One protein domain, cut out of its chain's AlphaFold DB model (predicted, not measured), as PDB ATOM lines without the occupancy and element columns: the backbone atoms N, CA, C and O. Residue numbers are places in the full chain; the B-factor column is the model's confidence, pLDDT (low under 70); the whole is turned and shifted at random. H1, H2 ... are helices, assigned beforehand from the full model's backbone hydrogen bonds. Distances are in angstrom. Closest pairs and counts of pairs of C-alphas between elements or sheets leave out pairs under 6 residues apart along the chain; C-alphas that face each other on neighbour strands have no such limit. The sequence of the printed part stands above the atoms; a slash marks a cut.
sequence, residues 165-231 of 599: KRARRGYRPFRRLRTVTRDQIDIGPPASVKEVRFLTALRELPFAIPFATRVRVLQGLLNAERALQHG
ATOM      1  N   LYS A 165     158.131 150.494  42.331       49.47
ATOM      2  CA  LYS A 165     159.119 149.417  42.533       49.47
ATOM      3  C   LYS A 165     158.487 148.022  42.417       49.47
ATOM      4  O   LYS A 165     159.131 147.112  41.896       49.47
ATOM      5  N   ARG A 166     157.208 147.858  42.788       51.09
ATOM      6  CA  ARG A 166     156.447 146.606  42.600       51.09
ATOM      7  C   ARG A 166     155.966 146.384  41.168       51.09
ATOM      8  O   ARG A 166     155.829 145.238  40.742       51.09
ATOM      9  N   ALA A 167     155.760 147.449  40.390       47.88
ATOM     10  CA  ALA A 167     155.285 147.349  39.007       47.88
ATOM     11  C   ALA A 167     156.301 146.671  38.069       47.88
ATOM     12  O   ALA A 167     155.905 146.128  37.035       47.88
ATOM     13  N   ARG A 168     157.583 146.598  38.467       45.06
ATOM     14  CA  ARG A 168     158.604 145.801  37.768       45.06
ATOM     15  C   ARG A 168     158.215 144.319  37.654       45.06
ATOM     16  O   ARG A 168     158.639 143.657  36.708       45.06
ATOM     17  N   ARG A 169     157.404 143.776  38.578       48.69
ATOM     18  CA  ARG A 169     156.996 142.359  38.587       48.69
ATOM     19  C   ARG A 169     155.631 142.150  39.272       48.69
ATOM     20  O   ARG A 169     155.610 141.815  40.449       48.69
ATOM     21  N   GLY A 170     154.486 142.215  38.574       53.22
ATOM     22  CA  GLY A 170     153.305 141.549  39.164       53.22
ATOM     23  C   GLY A 170     151.918 141.735  38.566       53.22
ATOM     24  O   GLY A 170     151.206 140.741  38.438       53.22
ATOM     25  N   TYR A 171     151.507 142.948  38.198       59.62
ATOM     26  CA  TYR A 171     150.106 143.183  37.832       59.62
ATOM     27  C   TYR A 171     149.900 142.988  36.332       59.62
ATOM     28  O   TYR A 171     150.375 143.771  35.512       59.62
ATOM     29  N   ARG A 172     149.238 141.887  35.968       65.12
ATOM     30  CA  ARG A 172     148.784 141.626  34.600       65.12
ATOM     31  C   ARG A 172     147.256 141.604  34.606       65.12
ATOM     32  O   ARG A 172     146.703 140.868  35.427       65.12
ATOM     33  N   PRO A 173     146.591 142.361  33.716       63.62
ATOM     34  CA  PRO A 173     145.140 142.316  33.578       63.62
ATOM     35  C   PRO A 173     144.645 140.878  33.442       63.62
ATOM     36  O   PRO A 173     145.282 140.064  32.765       63.62
ATOM     37  N   PHE A 174     143.540 140.567  34.122       65.38
ATOM     38  CA  PHE A 174     142.898 139.249  34.113       65.38
ATOM     39  C   PHE A 174     143.795 138.086  34.587       65.38
ATOM     40  O   PHE A 174     143.486 136.922  34.347       65.38
ATOM     41  N   ARG A 175     144.899 138.356  35.299       64.06
ATOM     42  CA  ARG A 175     145.643 137.335  36.057       64.06
ATOM     43  C   ARG A 175     145.419 137.514  37.551       64.06
ATOM     44  O   ARG A 175     145.301 138.635  38.037       64.06
ATOM     45  N   ARG A 176     145.421 136.400  38.293       52.72
ATOM     46  CA  ARG A 176     145.322 136.430  39.759       52.72
ATOM     47  C   ARG A 176     146.425 137.317  40.338       52.72
ATOM     48  O   ARG A 176     147.603 137.124  40.024       52.72
ATOM     49  N   LEU A 177     146.032 138.238  41.217       54.66
ATOM     50  CA  LEU A 177     146.951 138.893  42.143       54.66
ATOM     51  C   LEU A 177     147.655 137.773  42.919       54.66
ATOM     52  O   LEU A 177     146.990 136.962  43.566       54.66
ATOM     53  N   ARG A 178     148.979 137.643  42.762       51.12
ATOM     54  CA  ARG A 178     149.739 136.601  43.466       51.12
ATOM     55  C   ARG A 178     149.590 136.813  44.973       51.12
ATOM     56  O   ARG A 178     149.624 137.949  45.438       51.12
ATOM     57  N   THR A 179     149.453 135.720  45.718       44.62
ATOM     58  CA  THR A 179     149.580 135.723  47.176       44.62
ATOM     59  C   THR A 179     150.950 136.295  47.533       44.62
ATOM     60  O   THR A 179     151.965 135.846  46.996       44.62
ATOM     61  N   VAL A 180     150.958 137.323  48.379       49.28
ATOM     62  CA  VAL A 180     152.162 138.039  48.812       49.28
ATOM     63  C   VAL A 180     153.123 137.036  49.460       49.28
ATOM     64  O   VAL A 180     152.738 136.323  50.386       49.28
ATOM     65  N   THR A 181     154.352 136.927  48.950       48.91
ATOM     66  CA  THR A 181     155.397 136.088  49.563       48.91
ATOM     67  C   THR A 181     155.986 136.792  50.786       48.91
ATOM     68  O   THR A 181     155.926 138.014  50.872       48.91
ATOM     69  N   ARG A 182     156.577 136.048  51.731       47.91
ATOM     70  CA  ARG A 182     157.149 136.604  52.976       47.91
ATOM     71  C   ARG A 182     158.135 137.762  52.713       47.91
ATOM     72  O   ARG A 182     158.003 138.799  53.345       47.91
ATOM     73  N   ASP A 183     158.964 137.653  51.673       48.31
ATOM     74  CA  ASP A 183     159.912 138.700  51.233       48.31
ATOM     75  C   ASP A 183     159.253 139.997  50.708       48.31
ATOM     76  O   ASP A 183     159.906 141.026  50.568       48.31
ATOM     77  N   GLN A 184     157.958 139.973  50.366       48.62
ATOM     78  CA  GLN A 184     157.214 141.146  49.882       48.62
ATOM     79  C   GLN A 184     156.550 141.941  51.017       48.62
ATOM     80  O   GLN A 184     156.099 143.065  50.778       48.62
ATOM     81  N   ILE A 185     156.497 141.365  52.225       49.41
ATOM     82  CA  ILE A 185     155.929 141.981  53.434       49.41
ATOM     83  C   ILE A 185     156.893 143.037  53.996       49.41
ATOM     84  O   ILE A 185     156.437 144.098  54.419       49.41
ATOM     85  N   ASP A 186     158.207 142.822  53.869       47.53
ATOM     86  CA  ASP A 186     159.248 143.778  54.296       47.53
ATOM     87  C   ASP A 186     159.249 145.091  53.481       47.53
ATOM     88  O   ASP A 186     159.861 146.078  53.877       47.53
ATOM     89  N   ILE A 187     158.528 145.134  52.349       52.09
ATOM     90  CA  ILE A 187     158.430 146.288  51.431       52.09
ATOM     91  C   ILE A 187     157.131 147.104  51.673       52.09
ATOM     92  O   ILE A 187     156.909 148.144  51.051       52.09
ATOM     93  N   GLY A 188     156.247 146.658  52.578       55.06
ATOM     94  CA  GLY A 188     155.024 147.372  52.983       55.06
ATOM     95  C   GLY A 188     153.700 146.685  52.590       55.06
ATOM     96  O   GLY A 188     153.698 145.574  52.054       55.06
ATOM     97  N   PRO A 189     152.534 147.312  52.837       55.72
ATOM     98  CA  PRO A 189     151.215 146.718  52.564       55.72
ATOM     99  C   PRO A 189     150.957 146.554  51.055       55.72
ATOM    100  O   PRO A 189     151.512 147.333  50.287       55.72
ATOM    101  N   PRO A 190     150.154 145.571  50.588       63.41
ATOM    102  CA  PRO A 190     149.854 145.358  49.164       63.41
ATOM    103  C   PRO A 190     149.151 146.565  48.524       63.41
ATOM    104  O   PRO A 190     148.387 147.256  49.192       63.41
ATOM    105  N   ALA A 191     149.380 146.776  47.221       67.81
ATOM    106  CA  ALA A 191     148.779 147.895  46.500       67.81
ATOM    107  C   ALA A 191     147.243 147.809  46.479       67.81
ATOM    108  O   ALA A 191     146.676 146.730  46.264       67.81
ATOM    109  N   SER A 192     146.567 148.940  46.672       74.69
ATOM    110  CA  SER A 192     145.105 149.013  46.609       74.69
ATOM    111  C   SER A 192     144.584 148.705  45.196       74.69
ATOM    112  O   SER A 192     145.282 148.882  44.200       74.69
ATOM    113  N   VAL A 193     143.323 148.272  45.062       76.19
ATOM    114  CA  VAL A 193     142.707 148.045  43.733       76.19
ATOM    115  C   VAL A 193     142.773 149.311  42.871       76.19
ATOM    116  O   VAL A 193     143.055 149.237  41.675       76.19
ATOM    117  N   LYS A 194     142.589 150.482  43.494       79.06
ATOM    118  CA  LYS A 194     142.724 151.783  42.833       79.06
ATOM    119  C   LYS A 194     144.142 152.018  42.319       79.06
ATOM    120  O   LYS A 194     144.298 152.440  41.177       79.06
ATOM    121  N   GLU A 195     145.161 151.683  43.113       75.88
ATOM    122  CA  GLU A 195     146.558 151.735  42.673       75.88
ATOM    123  C   GLU A 195     146.836 150.802  41.505       75.88
ATOM    124  O   GLU A 195     147.427 151.216  40.512       75.88
ATOM    125  N   VAL A 196     146.378 149.555  41.583       78.38
ATOM    126  CA  VAL A 196     146.603 148.569  40.523       78.38
ATOM    127  C   VAL A 196     145.949 149.010  39.209       78.38
ATOM    128  O   VAL A 196     146.575 148.905  38.151       78.38
ATOM    129  N   ARG A 197     144.727 149.557  39.261       84.19
ATOM    130  CA  ARG A 197     144.047 150.137  38.092       84.19
ATOM    131  C   ARG A 197     144.811 151.332  37.530       84.19
ATOM    132  O   ARG A 197     145.064 151.359  36.329       84.19
ATOM    133  N   PHE A 198     145.222 152.274  38.384       84.81
ATOM    134  CA  PHE A 198     146.000 153.446  37.975       84.81
ATOM    135  C   PHE A 198     147.304 153.042  37.280       84.81
ATOM    136  O   PHE A 198     147.570 153.493  36.174       84.81
ATOM    137  N   LEU A 199     148.080 152.133  37.879       80.38
ATOM    138  CA  LEU A 199     149.336 151.641  37.310       80.38
ATOM    139  C   LEU A 199     149.125 150.883  35.994       80.38
ATOM    140  O   LEU A 199     149.938 150.991  35.077       80.38
ATOM    141  N   THR A 200     148.027 150.132  35.882       85.00
ATOM    142  CA  THR A 200     147.663 149.446  34.636       85.00
ATOM    143  C   THR A 200     147.309 150.452  33.547       85.00
ATOM    144  O   THR A 200     147.820 150.333  32.437       85.00
ATOM    145  N   ALA A 201     146.490 151.461  33.853       88.81
ATOM    146  CA  ALA A 201     146.151 152.523  32.912       88.81
ATOM    147  C   ALA A 201     147.392 153.336  32.515       88.81
ATOM    148  O   ALA A 201     147.598 153.590  31.340       88.81
ATOM    149  N   LEU A 202     148.272 153.663  33.461       87.25
ATOM    150  CA  LEU A 202     149.517 154.390  33.212       87.25
ATOM    151  C   LEU A 202     150.464 153.643  32.268       87.25
ATOM    152  O   LEU A 202     151.128 154.258  31.442       87.25
ATOM    153  N   ARG A 203     150.505 152.313  32.370       85.38
ATOM    154  CA  ARG A 203     151.306 151.453  31.496       85.38
ATOM    155  C   ARG A 203     150.648 151.228  30.137       85.38
ATOM    156  O   ARG A 203     151.313 151.259  29.105       85.38
ATOM    157  N   GLU A 204     149.359 150.902  30.133       87.50
ATOM    158  CA  GLU A 204     148.683 150.424  28.928       87.50
ATOM    159  C   GLU A 204     148.071 151.557  28.097       87.50
ATOM    160  O   GLU A 204     148.109 151.522  26.867       87.50
ATOM    161  N   LEU A 205     147.595 152.600  28.776       90.81
ATOM    162  CA  LEU A 205     146.849 153.738  28.246       90.81
ATOM    163  C   LEU A 205     147.402 155.078  28.791       90.81
ATOM    164  O   LEU A 205     146.624 155.885  29.304       90.81
ATOM    165  N   PRO A 206     148.723 155.349  28.719       90.69
ATOM    166  CA  PRO A 206     149.306 156.555  29.319       90.69
ATOM    167  C   PRO A 206     148.652 157.849  28.823       90.69
ATOM    168  O   PRO A 206     148.423 158.765  29.607       90.69
ATOM    169  N   PHE A 207     148.277 157.898  27.544       90.75
ATOM    170  CA  PHE A 207     147.599 159.031  26.908       90.75
ATOM    171  C   PHE A 207     146.195 159.319  27.465       90.75
ATOM    172  O   PHE A 207     145.686 160.422  27.288       90.75
ATOM    173  N   ALA A 208     145.583 158.368  28.181       91.88
ATOM    174  CA  ALA A 208     144.335 158.601  28.904       91.88
ATOM    175  C   ALA A 208     144.531 159.378  30.214       91.88
ATOM    176  O   ALA A 208     143.559 159.846  30.810       91.88
ATOM    177  N   ILE A 209     145.779 159.531  30.662       90.50
ATOM    178  CA  ILE A 209     146.152 160.255  31.872       90.50
ATOM    179  C   ILE A 209     146.766 161.605  31.471       90.50
ATOM    180  O   ILE A 209     147.706 161.631  30.666       90.50
ATOM    181  N   PRO A 210     146.303 162.730  32.054       90.06
ATOM    182  CA  PRO A 210     146.861 164.046  31.762       90.06
ATOM    183  C   PRO A 210     148.387 164.074  31.887       90.06
ATOM    184  O   PRO A 210     148.944 163.532  32.847       90.06
ATOM    185  N   PHE A 211     149.058 164.741  30.944       89.19
ATOM    186  CA  PHE A 211     150.520 164.874  30.928       89.19
ATOM    187  C   PHE A 211     151.061 165.359  32.282       89.19
ATOM    188  O   PHE A 211     151.918 164.707  32.871       89.19
ATOM    189  N   ALA A 212     150.468 166.418  32.842       86.31
ATOM    190  CA  ALA A 212     150.853 166.972  34.139       86.31
ATOM    191  C   ALA A 212     150.801 165.952  35.292       86.31
ATOM    192  O   ALA A 212     151.649 165.960  36.183       86.31
ATOM    193  N   THR A 213     149.818 165.049  35.276       86.50
ATOM    194  CA  THR A 213     149.704 163.978  36.272       86.50
ATOM    195  C   THR A 213     150.838 162.966  36.116       86.50
ATOM    196  O   THR A 213     151.430 162.556  37.112       86.50
ATOM    197  N   ARG A 214     151.187 162.586  34.881       89.94
ATOM    198  CA  ARG A 214     152.303 161.663  34.608       89.94
ATOM    199  C   ARG A 214     153.662 162.272  34.961       89.94
ATOM    200  O   ARG A 214     154.506 161.569  35.511       89.94
ATOM    201  N   VAL A 215     153.845 163.575  34.737       88.44
ATOM    202  CA  VAL A 215     155.033 164.321  35.190       88.44
ATOM    203  C   VAL A 215     155.161 164.266  36.713       88.44
ATOM    204  O   VAL A 215     156.229 163.923  37.212       88.44
ATOM    205  N   ARG A 216     154.070 164.498  37.459       84.88
ATOM    206  CA  ARG A 216     154.069 164.367  38.928       84.88
ATOM    207  C   ARG A 216     154.420 162.955  39.399       84.88
ATOM    208  O   ARG A 216     155.166 162.803  40.362       84.88
ATOM    209  N   VAL A 217     153.941 161.919  38.702       85.12
ATOM    210  CA  VAL A 217     154.345 160.531  38.985       85.12
ATOM    211  C   VAL A 217     155.850 160.348  38.777       85.12
ATOM    212  O   VAL A 217     156.516 159.826  39.669       85.12
ATOM    213  N   LEU A 218     156.401 160.806  37.648       87.69
ATOM    214  CA  LEU A 218     157.841 160.733  37.377       87.69
ATOM    215  C   LEU A 218     158.658 161.472  38.447       87.69
ATOM    216  O   LEU A 218     159.597 160.906  38.999       87.69
ATOM    217  N   GLN A 219     158.278 162.703  38.788       85.81
ATOM    218  CA  GLN A 219     158.932 163.490  39.838       85.81
ATOM    219  C   GLN A 219     158.891 162.774  41.191       85.81
ATOM    220  O   GLN A 219     159.892 162.752  41.907       85.81
ATOM    221  N   GLY A 220     157.767 162.135  41.523       81.25
ATOM    222  CA  GLY A 220     157.650 161.337  42.736       81.25
ATOM    223  C   GLY A 220     158.624 160.155  42.768       81.25
ATOM    224  O   GLY A 220     159.280 159.925  43.784       81.25
ATOM    225  N   LEU A 221     158.790 159.456  41.643       82.94
ATOM    226  CA  LEU A 221     159.755 158.359  41.521       82.94
ATOM    227  C   LEU A 221     161.195 158.825  41.677       82.94
ATOM    228  O   LEU A 221     161.978 158.186  42.378       82.94
ATOM    229  N   LEU A 222     161.532 159.943  41.037       86.00
ATOM    230  CA  LEU A 222     162.849 160.559  41.139       86.00
ATOM    231  C   LEU A 222     163.149 160.952  42.585       86.00
ATOM    232  O   LEU A 222     164.209 160.614  43.101       86.00
ATOM    233  N   ASN A 223     162.200 161.594  43.271       81.94
ATOM    234  CA  ASN A 223     162.351 161.983  44.673       81.94
ATOM    235  C   ASN A 223     162.539 160.770  45.590       81.94
ATOM    236  O   ASN A 223     163.435 160.780  46.431       81.94
ATOM    237  N   ALA A 224     161.749 159.710  45.400       78.75
ATOM    238  CA  ALA A 224     161.895 158.474  46.162       78.75
ATOM    239  C   ALA A 224     163.265 157.815  45.930       78.75
ATOM    240  O   ALA A 224     163.893 157.332  46.871       78.75
ATOM    241  N   GLU A 225     163.759 157.814  44.690       81.75
ATOM    242  CA  GLU A 225     165.072 157.254  44.370       81.75
ATOM    243  C   GLU A 225     166.211 158.112  44.939       81.75
ATOM    244  O   GLU A 225     167.156 157.566  45.505       81.75
ATOM    245  N   ARG A 226     166.104 159.447  44.889       80.62
ATOM    246  CA  ARG A 226     167.067 160.358  45.530       80.62
ATOM    247  C   ARG A 226     167.113 160.155  47.046       80.62
ATOM    248  O   ARG A 226     168.212 160.055  47.591       80.62
ATOM    249  N   ALA A 227     165.958 160.032  47.702       77.88
ATOM    250  CA  ALA A 227     165.865 159.809  49.146       77.88
ATOM    251  C   ALA A 227     166.563 158.506  49.577       77.88
ATOM    252  O   ALA A 227     167.279 158.483  50.574       77.88
ATOM    253  N   LEU A 228     166.441 157.437  48.784       77.81
ATOM    254  CA  LEU A 228     167.123 156.167  49.060       77.81
ATOM    255  C   LEU A 228     168.646 156.249  48.952       77.81
ATOM    256  O   LEU A 228     169.341 155.543  49.673       77.81
ATOM    257  N   GLN A 229     169.167 157.079  48.047       73.12
ATOM    258  CA  GLN A 229     170.612 157.233  47.852       73.12
ATOM    259  C   GLN A 229     171.260 158.120  48.928       73.12
ATOM    260  O   GLN A 229     172.439 157.946  49.229       73.12
ATOM    261  N   HIS A 230     170.511 159.069  49.502       67.25
ATOM    262  CA  HIS A 230     171.050 160.076  50.424       67.25
ATOM    263  C   HIS A 230     170.669 159.839  51.899       67.25
ATOM    264  O   HIS A 230     171.351 160.363  52.781       67.25
ATOM    265  N   GLY A 231     169.637 159.032  52.182       62.38
ATOM    266  CA  GLY A 231     169.119 158.794  53.536       62.38
ATOM    267  C   GLY A 231     168.617 160.070  54.231       62.38
ATOM    268  O   GLY A 231     168.485 161.120  53.604       62.38
TER     269      GLY A 231
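This is residues 165 to 231 of the 599 residues of the protein "HECT-type E3 ubiquitin transferase" of Xenopsylla cheopis (oriental rat flea) (UniProt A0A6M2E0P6). An open, flat C: the unnamed stretch 165 to 181 and the short helix H1 make a wide loop at one end, H2 makes the back, and the long helix H3 runs off as an arm after a corner with H2. Residues 222 to 231, in H3, stick out. You have 67 residues, all helix in class, with H1, H2 and H3 in that order; the whole is loose, radius of gyration of the C-alphas 13.7 A, spanning 36 by 35 by 16 A.

After residues 165 to 181, find C-alpha 182 at (157.149, 136.604, 52.976), where H1, residues 182 to 185, begins. H2, residues 193 to 204, runs 16.1 A from C-alpha 193 at (142.707, 148.045, 43.733). H3, residues 211 to 231, runs 29.9 A to C-alpha 231 at (169.119, 158.794, 53.536).

H1 is apart from H2 and H3. H2 and H3 are close but not clearly touching; their closest C-alphas, of Leu 202 and Arg 214, are 7.9 A apart. Their lines are only just about perpendicular, at 72 degrees. In H2 and H3 every O i to N i+4 pair is within hydrogen-bond range; H1 is too short for one.

The farthest C-alphas, of Phe 174 and His 230, are 38.6 A apart. The printed part has no cut, and both links are short. Confidence is under 70 at residues 165 to 191 and 230 to 231.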